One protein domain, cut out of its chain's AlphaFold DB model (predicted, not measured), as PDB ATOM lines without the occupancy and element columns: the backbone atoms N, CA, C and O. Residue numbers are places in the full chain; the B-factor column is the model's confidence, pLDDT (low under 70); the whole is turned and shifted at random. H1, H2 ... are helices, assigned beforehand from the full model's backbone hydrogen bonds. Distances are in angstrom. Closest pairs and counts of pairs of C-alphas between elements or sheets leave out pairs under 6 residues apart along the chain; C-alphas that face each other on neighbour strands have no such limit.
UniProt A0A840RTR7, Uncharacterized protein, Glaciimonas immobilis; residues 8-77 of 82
ATOM      1  N   HIS A   8     260.167 116.362 172.360       74.50
ATOM      2  CA  HIS A   8     258.933 115.713 171.929       74.50
ATOM      3  C   HIS A   8     257.762 116.700 171.849       74.50
ATOM      4  O   HIS A   8     257.127 116.797 170.801       74.50
ATOM      5  N   THR A   9     257.522 117.488 172.904       75.94
ATOM      6  CA  THR A   9     256.449 118.494 172.898       75.94
ATOM      7  C   THR A   9     256.648 119.504 171.771       75.94
ATOM      8  O   THR A   9     255.697 119.868 171.085       75.94
ATOM      9  N   LYS A  10     257.893 119.924 171.529       77.38
ATOM     10  CA  LYS A  10     258.215 120.851 170.444       77.38
ATOM     11  C   LYS A  10     257.755 120.318 169.081       77.38
ATOM     12  O   LYS A  10     257.086 121.039 168.347       77.38
ATOM     13  N   ALA A  11     258.049 119.053 168.781       80.44
ATOM     14  CA  ALA A  11     257.633 118.421 167.530       80.44
ATOM     15  C   ALA A  11     256.101 118.319 167.404       80.44
ATOM     16  O   ALA A  11     255.552 118.549 166.326       80.44
ATOM     17  N   VAL A  12     255.403 118.022 168.505       83.06
ATOM     18  CA  VAL A  12     253.930 117.985 168.541       83.06
ATOM     19  C   VAL A  12     253.345 119.368 168.254       83.06
ATOM     20  O   VAL A  12     252.459 119.501 167.411       83.06
ATOM     21  N   VAL A  13     253.873 120.413 168.893       81.12
ATOM     22  CA  VAL A  13     253.420 121.791 168.667       81.12
ATOM     23  C   VAL A  13     253.685 122.243 167.231       81.12
ATOM     24  O   VAL A  13     252.810 122.835 166.602       81.12
ATOM     25  N   GLU A  14     254.852 121.929 166.671       80.81
ATOM     26  CA  GLU A  14     255.155 122.222 165.266       80.81
ATOM     27  C   GLU A  14     254.172 121.524 164.318       80.81
ATOM     28  O   GLU A  14     253.646 122.159 163.402       80.81
ATOM     29  N   ALA A  15     253.848 120.251 164.566       83.94
ATOM     30  CA  ALA A  15     252.863 119.515 163.778       83.94
ATOM     31  C   ALA A  15     251.460 120.140 163.866       83.94
ATOM     32  O   ALA A  15     250.785 120.278 162.842       83.94
ATOM     33  N   ILE A  16     251.039 120.578 165.058       83.69
ATOM     34  CA  ILE A  16     249.771 121.293 165.265       83.69
ATOM     35  C   ILE A  16     249.747 122.593 164.461       83.69
ATOM     36  O   ILE A  16     248.768 122.866 163.770       83.69
ATOM     37  N   LEU A  17     250.818 123.387 164.510       78.31
ATOM     38  CA  LEU A  17     250.894 124.652 163.777       78.31
ATOM     39  C   LEU A  17     250.903 124.436 162.263       78.31
ATOM     40  O   LEU A  17     250.251 125.181 161.536       78.31
ATOM     41  N   ILE A  18     251.593 123.402 161.776       82.44
ATOM     42  CA  ILE A  18     251.568 123.019 160.357       82.44
ATOM     43  C   ILE A  18     250.157 122.587 159.945       82.44
ATOM     44  O   ILE A  18     249.698 122.961 158.865       82.44
ATOM     45  N   ARG A  19     249.455 121.825 160.793       82.56
ATOM     46  CA  ARG A  19     248.064 121.431 160.549       82.56
ATOM     47  C   ARG A  19     247.160 122.657 160.507       82.56
ATOM     48  O   ARG A  19     246.459 122.831 159.523       82.56
ATOM     49  N   ALA A  20     247.245 123.550 161.490       78.94
ATOM     50  CA  ALA A  20     246.478 124.793 161.514       78.94
ATOM     51  C   ALA A  20     246.805 125.713 160.323       78.94
ATOM     52  O   ALA A  20     245.941 126.431 159.827       78.94
ATOM     53  N   ALA A  21     248.031 125.680 159.794       73.56
ATOM     54  CA  ALA A  21     248.383 126.404 158.574       73.56
ATOM     55  C   ALA A  21     247.693 125.837 157.315       73.56
ATOM     56  O   ALA A  21     247.419 126.599 156.395       73.56
ATOM     57  N   LYS A  22     247.374 124.538 157.275       77.44
ATOM     58  CA  LYS A  22     246.803 123.859 156.096       77.44
ATOM     59  C   LYS A  22     245.300 123.579 156.188       77.44
ATOM     60  O   LYS A  22     244.647 123.455 155.159       77.44
ATOM     61  N   ASP A  23     244.767 123.454 157.398       79.75
ATOM     62  CA  ASP A  23     243.388 123.069 157.695       79.75
ATOM     63  C   ASP A  23     242.668 124.250 158.359       79.75
ATOM     64  O   ASP A  23     242.916 124.579 159.522       79.75
ATOM     65  N   MET A  24     241.801 124.918 157.590       75.00
ATOM     66  CA  MET A  24     241.025 126.067 158.068       75.00
ATOM     67  C   MET A  24     240.048 125.684 159.179       75.00
ATOM     68  O   MET A  24     239.927 126.432 160.142       75.00
ATOM     69  N   THR A  25     239.386 124.529 159.083       80.00
ATOM     70  CA  THR A  25     238.419 124.086 160.095       80.00
ATOM     71  C   THR A  25     239.123 123.831 161.421       80.00
ATOM     72  O   THR A  25     238.699 124.337 162.455       80.00
ATOM     73  N   PHE A  26     240.264 123.140 161.384       82.06
ATOM     74  CA  PHE A  26     241.086 122.934 162.574       82.06
ATOM     75  C   PHE A  26     241.644 124.248 163.131       82.06
ATOM     76  O   PHE A  26     241.733 124.418 164.343       82.06
ATOM     77  N   ARG A  27     242.017 125.203 162.271       77.31
ATOM     78  CA  ARG A  27     242.472 126.534 162.697       77.31
ATOM     79  C   ARG A  27     241.377 127.302 163.429       77.31
ATOM     80  O   ARG A  27     241.657 127.907 164.459       77.31
ATOM     81  N   GLU A  28     240.164 127.315 162.890       75.25
ATOM     82  CA  GLU A  28     239.018 127.966 163.526       75.25
ATOM     83  C   GLU A  28     238.706 127.309 164.869       75.25
ATOM     84  O   GLU A  28     238.567 128.004 165.872       75.25
ATOM     85  N   GLU A  29     238.705 125.979 164.929       82.38
ATOM     86  CA  GLU A  29     238.516 125.241 166.176       82.38
ATOM     87  C   GLU A  29     239.633 125.529 167.189       82.38
ATOM     88  O   GLU A  29     239.355 125.767 168.358       82.38
ATOM     89  N   LEU A  30     240.892 125.619 166.750       81.12
ATOM     90  CA  LEU A  30     242.027 125.981 167.603       81.12
ATOM     91  C   LEU A  30     241.925 127.423 168.134       81.12
ATOM     92  O   LEU A  30     242.367 127.696 169.246       81.12
ATOM     93  N   LEU A  31     241.350 128.346 167.359       75.06
ATOM     94  CA  LEU A  31     241.145 129.743 167.761       75.06
ATOM     95  C   LEU A  31     239.950 129.914 168.705       75.06
ATOM     96  O   LEU A  31     240.018 130.712 169.640       75.06
ATOM     97  N   HIS A  32     238.854 129.201 168.449       75.12
ATOM     98  CA  HIS A  32     237.602 129.338 169.190       75.12
ATOM     99  C   HIS A  32     237.514 128.406 170.400       75.12
ATOM    100  O   HIS A  32     236.927 128.782 171.414       75.12
ATOM    101  N   ASN A  33     238.079 127.204 170.299       82.56
ATOM    102  CA  ASN A  33     238.017 126.173 171.325       82.56
ATOM    103  C   ASN A  33     239.316 125.334 171.400       82.56
ATOM    104  O   ASN A  33     239.317 124.130 171.132       82.56
ATOM    105  N   PRO A  34     240.448 125.953 171.786       79.56
ATOM    106  CA  PRO A  34     241.760 125.304 171.791       79.56
ATOM    107  C   PRO A  34     241.842 124.068 172.692       79.56
ATOM    108  O   PRO A  34     242.620 123.164 172.406       79.56
ATOM    109  N   GLN A  35     241.056 124.004 173.772       82.00
ATOM    110  CA  GLN A  35     241.018 122.830 174.649       82.00
ATOM    111  C   GLN A  35     240.471 121.602 173.917       82.00
ATOM    112  O   GLN A  35     241.046 120.521 174.020       82.00
ATOM    113  N   GLU A  36     239.405 121.787 173.138       82.50
ATOM    114  CA  GLU A  36     238.793 120.720 172.350       82.50
ATOM    115  C   GLU A  36     239.677 120.353 171.150       82.50
ATOM    116  O   GLU A  36     239.967 119.177 170.939       82.50
ATOM    117  N   ALA A  37     240.209 121.354 170.437       83.06
ATOM    118  CA  ALA A  37     241.093 121.151 169.284       83.06
ATOM    119  C   ALA A  37     242.382 120.384 169.638       83.06
ATOM    120  O   ALA A  37     242.963 119.694 168.797       83.06
ATOM    121  N   LEU A  38     242.854 120.514 170.881       84.38
ATOM    122  CA  LEU A  38     244.100 119.914 171.356       84.38
ATOM    123  C   LEU A  38     243.890 118.674 172.231       84.38
ATOM    124  O   LEU A  38     244.885 118.079 172.647       84.38
ATOM    125  N   LYS A  39     242.651 118.235 172.482       82.38
ATOM    126  CA  LYS A  39     242.377 117.103 173.387       82.38
ATOM    127  C   LYS A  39     243.093 115.809 172.973       82.38
ATOM    128  O   LYS A  39     243.595 115.080 173.821       82.38
ATOM    129  N   ASP A  40     243.217 115.580 171.665       82.12
ATOM    130  CA  ASP A  40     243.814 114.370 171.084       82.12
ATOM    131  C   ASP A  40     245.303 114.544 170.735       82.12
ATOM    132  O   ASP A  40     245.930 113.656 170.159       82.12
ATOM    133  N   SER A  41     245.895 115.697 171.061       77.62
ATOM    134  CA  SER A  41     247.277 116.025 170.685       77.62
ATOM    135  C   SER A  41     248.340 115.422 171.607       77.62
ATOM    136  O   SER A  41     249.525 115.459 171.282       77.62
ATOM    137  N   GLY A  42     247.936 114.878 172.759       77.94
ATOM    138  CA  GLY A  42     248.861 114.366 173.774       77.94
ATOM    139  C   GLY A  42     249.592 115.457 174.565       77.94
ATOM    140  O   GLY A  42     250.488 115.139 175.347       77.94
ATOM    141  N   LEU A  43     249.213 116.728 174.380       80.75
ATOM    142  CA  LEU A  43     249.724 117.851 175.159       80.75
ATOM    143  C   LEU A  43     249.177 117.834 176.589       80.75
ATOM    144  O   LEU A  43     248.024 117.485 176.848       80.75
ATOM    145  N   LYS A  44     250.012 118.263 177.532       81.44
ATOM    146  CA  LYS A  44     249.611 118.481 178.922       81.44
ATOM    147  C   LYS A  44     248.714 119.719 179.032       81.44
ATOM    148  O   LYS A  44     248.852 120.644 178.232       81.44
ATOM    149  N   PRO A  45     247.873 119.814 180.077       77.62
ATOM    150  CA  PRO A  45     247.006 120.977 180.291       77.62
ATOM    151  C   PRO A  45     247.752 122.322 180.269       77.62
ATOM    152  O   PRO A  45     247.291 123.275 179.650       77.62
ATOM    153  N   GLU A  46     248.949 122.380 180.860       76.12
ATOM    154  CA  GLU A  46     249.805 123.578 180.870       76.12
ATOM    155  C   GLU A  46     250.277 123.988 179.460       76.12
ATOM    156  O   GLU A  46     250.409 125.171 179.152       76.12
ATOM    157  N   GLU A  47     250.519 123.011 178.582       73.69
ATOM    158  CA  GLU A  47     250.955 123.229 177.198       73.69
ATOM    159  C   GLU A  47     249.771 123.690 176.332       73.69
ATOM    160  O   GLU A  47     249.914 124.598 175.508       73.69
ATOM    161  N   ILE A  48     248.583 123.128 176.584       78.50
ATOM    162  CA  ILE A  48     247.316 123.541 175.969       78.50
ATOM    163  C   ILE A  48     246.995 124.993 176.322       78.50
ATOM    164  O   ILE A  48     246.620 125.748 175.434       78.50
ATOM    165  N   GLU A  49     247.184 125.430 177.570       75.31
ATOM    166  CA  GLU A  49     246.953 126.830 177.960       75.31
ATOM    167  C   GLU A  49     247.859 127.818 177.213       75.31
ATOM    168  O   GLU A  49     247.437 128.915 176.835       75.31
ATOM    169  N   VAL A  50     249.116 127.443 176.967       71.81
ATOM    170  CA  VAL A  50     250.031 128.290 176.193       71.81
ATOM    171  C   VAL A  50     249.628 128.328 174.722       71.81
ATOM    172  O   VAL A  50     249.626 129.411 174.128       71.81
ATOM    173  N   MET A  51     249.240 127.181 174.162       71.50
ATOM    174  CA  MET A  51     248.728 127.091 172.796       71.50
ATOM    175  C   MET A  51     247.410 127.849 172.627       71.50
ATOM    176  O   MET A  51     247.264 128.559 171.643       71.50
ATOM    177  N   ALA A  52     246.507 127.795 173.606       70.06
ATOM    178  CA  ALA A  52     245.243 128.530 173.628       70.06
ATOM    179  C   ALA A  52     245.448 130.047 173.573       70.06
ATOM    180  O   ALA A  52     244.666 130.773 172.968       70.06
ATOM    181  N   GLY A  53     246.533 130.535 174.177       64.75
ATOM    182  CA  GLY A  53     246.892 131.943 174.100       64.75
ATOM    183  C   GLY A  53     247.418 132.379 172.730       64.75
ATOM    184  O   GLY A  53     247.502 133.588 172.517       64.75
ATOM    185  N   LEU A  54     247.833 131.438 171.860       64.19
ATOM    186  CA  LEU A  54     248.505 131.656 170.564       64.19
ATOM    187  C   LEU A  54     249.490 132.840 170.578       64.19
ATOM    188  O   LEU A  54     249.670 133.550 169.586       64.19
ATOM    189  N   LYS A  55     250.132 133.105 171.725       62.41
ATOM    190  CA  LYS A  55     250.973 134.290 171.882       62.41
ATOM    191  C   LYS A  55     252.251 134.024 171.113       62.41
ATOM    192  O   LYS A  55     253.098 133.274 171.590       62.41
ATOM    193  N   LYS A  56     252.401 134.668 169.954       56.53
ATOM    194  CA  LYS A  56     253.595 134.596 169.099       56.53
ATOM    195  C   LYS A  56     254.901 134.678 169.904       56.53
ATOM    196  O   LYS A  56     255.799 133.882 169.682       56.53
ATOM    197  N   VAL A  57     254.940 135.565 170.900       53.00
ATOM    198  CA  VAL A  57     256.076 135.742 171.821       53.00
ATOM    199  C   VAL A  57     256.435 134.446 172.566       53.00
ATOM    200  O   VAL A  57     257.602 134.089 172.623       53.00
ATOM    201  N   LYS A  58     255.448 133.682 173.057       60.69
ATOM    202  CA  LYS A  58     255.692 132.407 173.755       60.69
ATOM    203  C   LYS A  58     256.124 131.279 172.812       60.69
ATOM    204  O   LYS A  58     256.896 130.418 173.214       60.69
ATOM    205  N   LEU A  59     255.651 131.279 171.563       64.25
ATOM    206  CA  LEU A  59     256.078 130.303 170.550       64.25
ATOM    207  C   LEU A  59     257.544 130.530 170.142       64.25
ATOM    208  O   LEU A  59     258.298 129.569 169.993       64.25
ATOM    209  N   GLU A  60     257.964 131.795 170.028       60.50
ATOM    210  CA  GLU A  60     259.363 132.168 169.774       60.50
ATOM    211  C   GLU A  60     260.264 131.837 170.973       60.50
ATOM    212  O   GLU A  60     261.341 131.273 170.784       60.50
ATOM    213  N   GLU A  61     259.801 132.082 172.204       58.78
ATOM    214  CA  GLU A  61     260.500 131.678 173.439       58.78
ATOM    215  C   GLU A  61     260.681 130.153 173.554       58.78
ATOM    216  O   GLU A  61     261.634 129.676 174.170       58.78
ATOM    217  N   TRP A  62     259.795 129.375 172.930       63.38
ATOM    218  CA  TRP A  62     259.871 127.913 172.844       63.38
ATOM    219  C   TRP A  62     260.721 127.401 171.673       63.38
ATOM    220  O   TRP A  62     260.879 126.190 171.490       63.38
ATOM    221  N   GLY A  63     261.301 128.311 170.887       57.84
ATOM    222  CA  GLY A  63     262.143 127.987 169.740       57.84
ATOM    223  C   GLY A  63     261.389 127.294 168.605       57.84
ATOM    224  O   GLY A  63     262.019 126.587 167.816       57.84
ATOM    225  N   ILE A  64     260.064 127.438 168.555       66.06
ATOM    226  CA  ILE A  64     259.209 126.894 167.497       66.06
ATOM    227  C   ILE A  64     259.334 127.783 166.258       66.06
ATOM    228  O   ILE A  64     259.314 129.010 166.365       66.06
ATOM    229  N   ASP A  65     259.449 127.176 165.074       65.44
ATOM    230  CA  ASP A  65     259.528 127.928 163.818       65.44
ATOM    231  C   ASP A  65     258.212 128.679 163.544       65.44
ATOM    232  O   ASP A  65     257.186 128.110 163.153       65.44
ATOM    233  N   THR A  66     258.241 129.999 163.734       64.19
ATOM    234  CA  THR A  66     257.084 130.869 163.532       64.19
ATOM    235  C   THR A  66     256.770 131.146 162.068       64.19
ATOM    236  O   THR A  66     255.758 131.791 161.798       64.19
ATOM    237  N   ARG A  67     257.543 130.634 161.098       66.88
ATOM    238  CA  ARG A  67     257.182 130.730 159.671       66.88
ATOM    239  C   ARG A  67     255.835 130.076 159.376       66.88
ATOM    240  O   ARG A  67     255.025 130.664 158.662       66.88
ATOM    241  N   SER A  68     255.561 128.921 159.981       61.50
ATOM    242  CA  SER A  68     254.276 128.220 159.848       61.50
ATOM    243  C   SER A  68     253.133 129.005 160.503       61.50
ATOM    244  O   SER A  68     252.047 129.114 159.940       61.50
ATOM    245  N   HIS A  69     253.399 129.644 161.646       62.78
ATOM    246  CA  HIS A  69     252.447 130.548 162.301       62.78
ATOM    247  C   HIS A  69     252.184 131.813 161.462       62.78
ATOM    248  O   HIS A  69     251.046 132.248 161.324       62.78
ATOM    249  N   LEU A  70     253.216 132.384 160.837       62.75
ATOM    250  CA  LEU A  70     253.089 133.526 159.933       62.75
ATOM    251  C   LEU A  70     252.270 133.175 158.686       62.75
ATOM    252  O   LEU A  70     251.451 133.992 158.281       62.75
ATOM    253  N   MET A  71     252.441 131.979 158.111       63.53
ATOM    254  CA  MET A  71     251.582 131.479 157.026       63.53
ATOM    255  C   MET A  71     250.125 131.327 157.478       63.53
ATOM    256  O   MET A  71     249.228 131.810 156.791       63.53
ATOM    257  N   MET A  72     249.896 130.764 158.670       62.22
ATOM    258  CA  MET A  72     248.561 130.654 159.269       62.22
ATOM    259  C   MET A  72     247.868 132.022 159.395       62.22
ATOM    260  O   MET A  72     246.686 132.146 159.089       62.22
ATOM    261  N   VAL A  73     248.597 133.067 159.802       61.81
ATOM    262  CA  VAL A  73     248.062 134.435 159.929       61.81
ATOM    263  C   VAL A  73     247.839 135.095 158.563       61.81
ATOM    264  O   VAL A  73     246.839 135.792 158.379       61.81
ATOM    265  N   LYS A  74     248.747 134.877 157.601       60.16
ATOM    266  CA  LYS A  74     248.687 135.489 156.262       60.16
ATOM    267  C   LYS A  74     247.497 134.988 155.444       60.16
ATOM    268  O   LYS A  74     246.844 135.804 154.799       60.16
ATOM    269  N   ASP A  75     247.199 133.690 155.510       55.69
ATOM    270  CA  ASP A  75     246.086 133.087 154.763       55.69
ATOM    271  C   ASP A  75     244.717 133.421 155.365       55.69
ATOM    272  O   ASP A  75     243.723 133.461 154.648       55.69
ATOM    273  N   ASN A  76     244.640 133.708 156.669       49.00
ATOM    274  CA  ASN A  76     243.362 133.967 157.338       49.00
ATOM    275  C   ASN A  76     242.821 135.393 157.150       49.00
ATOM    276  O   ASN A  76     241.799 135.733 157.742       49.00
ATOM    277  N   GLY A  77     243.531 136.276 156.434       49.81
ATOM    278  CA  GLY A  77     243.168 137.697 156.362       49.81
ATOM    279  C   GLY A  77     243.080 138.373 157.741       49.81
ATOM    280  O   GLY A  77     242.505 139.460 157.860       49.81
TER     281      GLY A  77
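AT A GLANCE: This is residues 8 to 77 of the 82 residues of an uncharacterized protein of Glaciimonas immobilis (UniProt A0A840RTR7). Six helices follow one another round a compact ring: H1, the longest, runs along one side, H2, H3 and H4 turn away and back, and the hairpin of H5 and H6 closes the ring where H6 packs beside residues 17 to 22 of H1. The printed part has 70 residues, with named helices H1 to H6 in that order and no named strand; the class is all helix. The whole is compact, with a radius of gyration of the C-alphas of 10.9 A, and rounded, spanning 30 by 24 by 18 A.

HOW THE PARTS SIT: H1, residues 8 to 22, touches H6, residues 66 to 75, through residues 17 to 22 alone; the closest C-alphas, of Ala 21 and Met 72, are 4.3 A apart. The two run the same way at a shallow tilt of 20 degrees. H2, residues 24 to 32, touches H1 only at the corner, closest at the C-alphas of Ala 20 and Arg 27, 4.5 A. H3, residues 34 to 37, touches H2 at the C-alphas of Leu 30 and Ala 37, 5.2 A. H4, residues 45 to 52, touches H3 at the C-alphas of Pro 34 and Ala 52, 5.1 A, and is near H1. H5, residues 56 to 61, forms a helical hairpin with H6, a shallow tilt of 11 degrees, opposite ways; their closest C-alphas, of Glu 60 and Thr 66, are 6.8 A apart. H4 and H5 are close but not clearly touching. In H1, H2, H4, H5 and H6 every O i to N i+4 pair is within hydrogen-bond range; H3 is too short for one.

IN THESE COORDINATES: H1 is 21.5 A long, from C-alpha 8 at (258.933, 115.713, 171.929). H6 is 14.2 A long, ending at C-alpha 75 at (246.086, 133.087, 154.763). H2 measures 12.1 A and H4 10.2 A.

THE WHOLE: The C-alphas farthest apart, of His 8 and Gly 77, are 31.2 A apart. The printed part has no cut, and no link is long. The mean pLDDT of the printed part is 72.4; residues 53 to 77 are under 70.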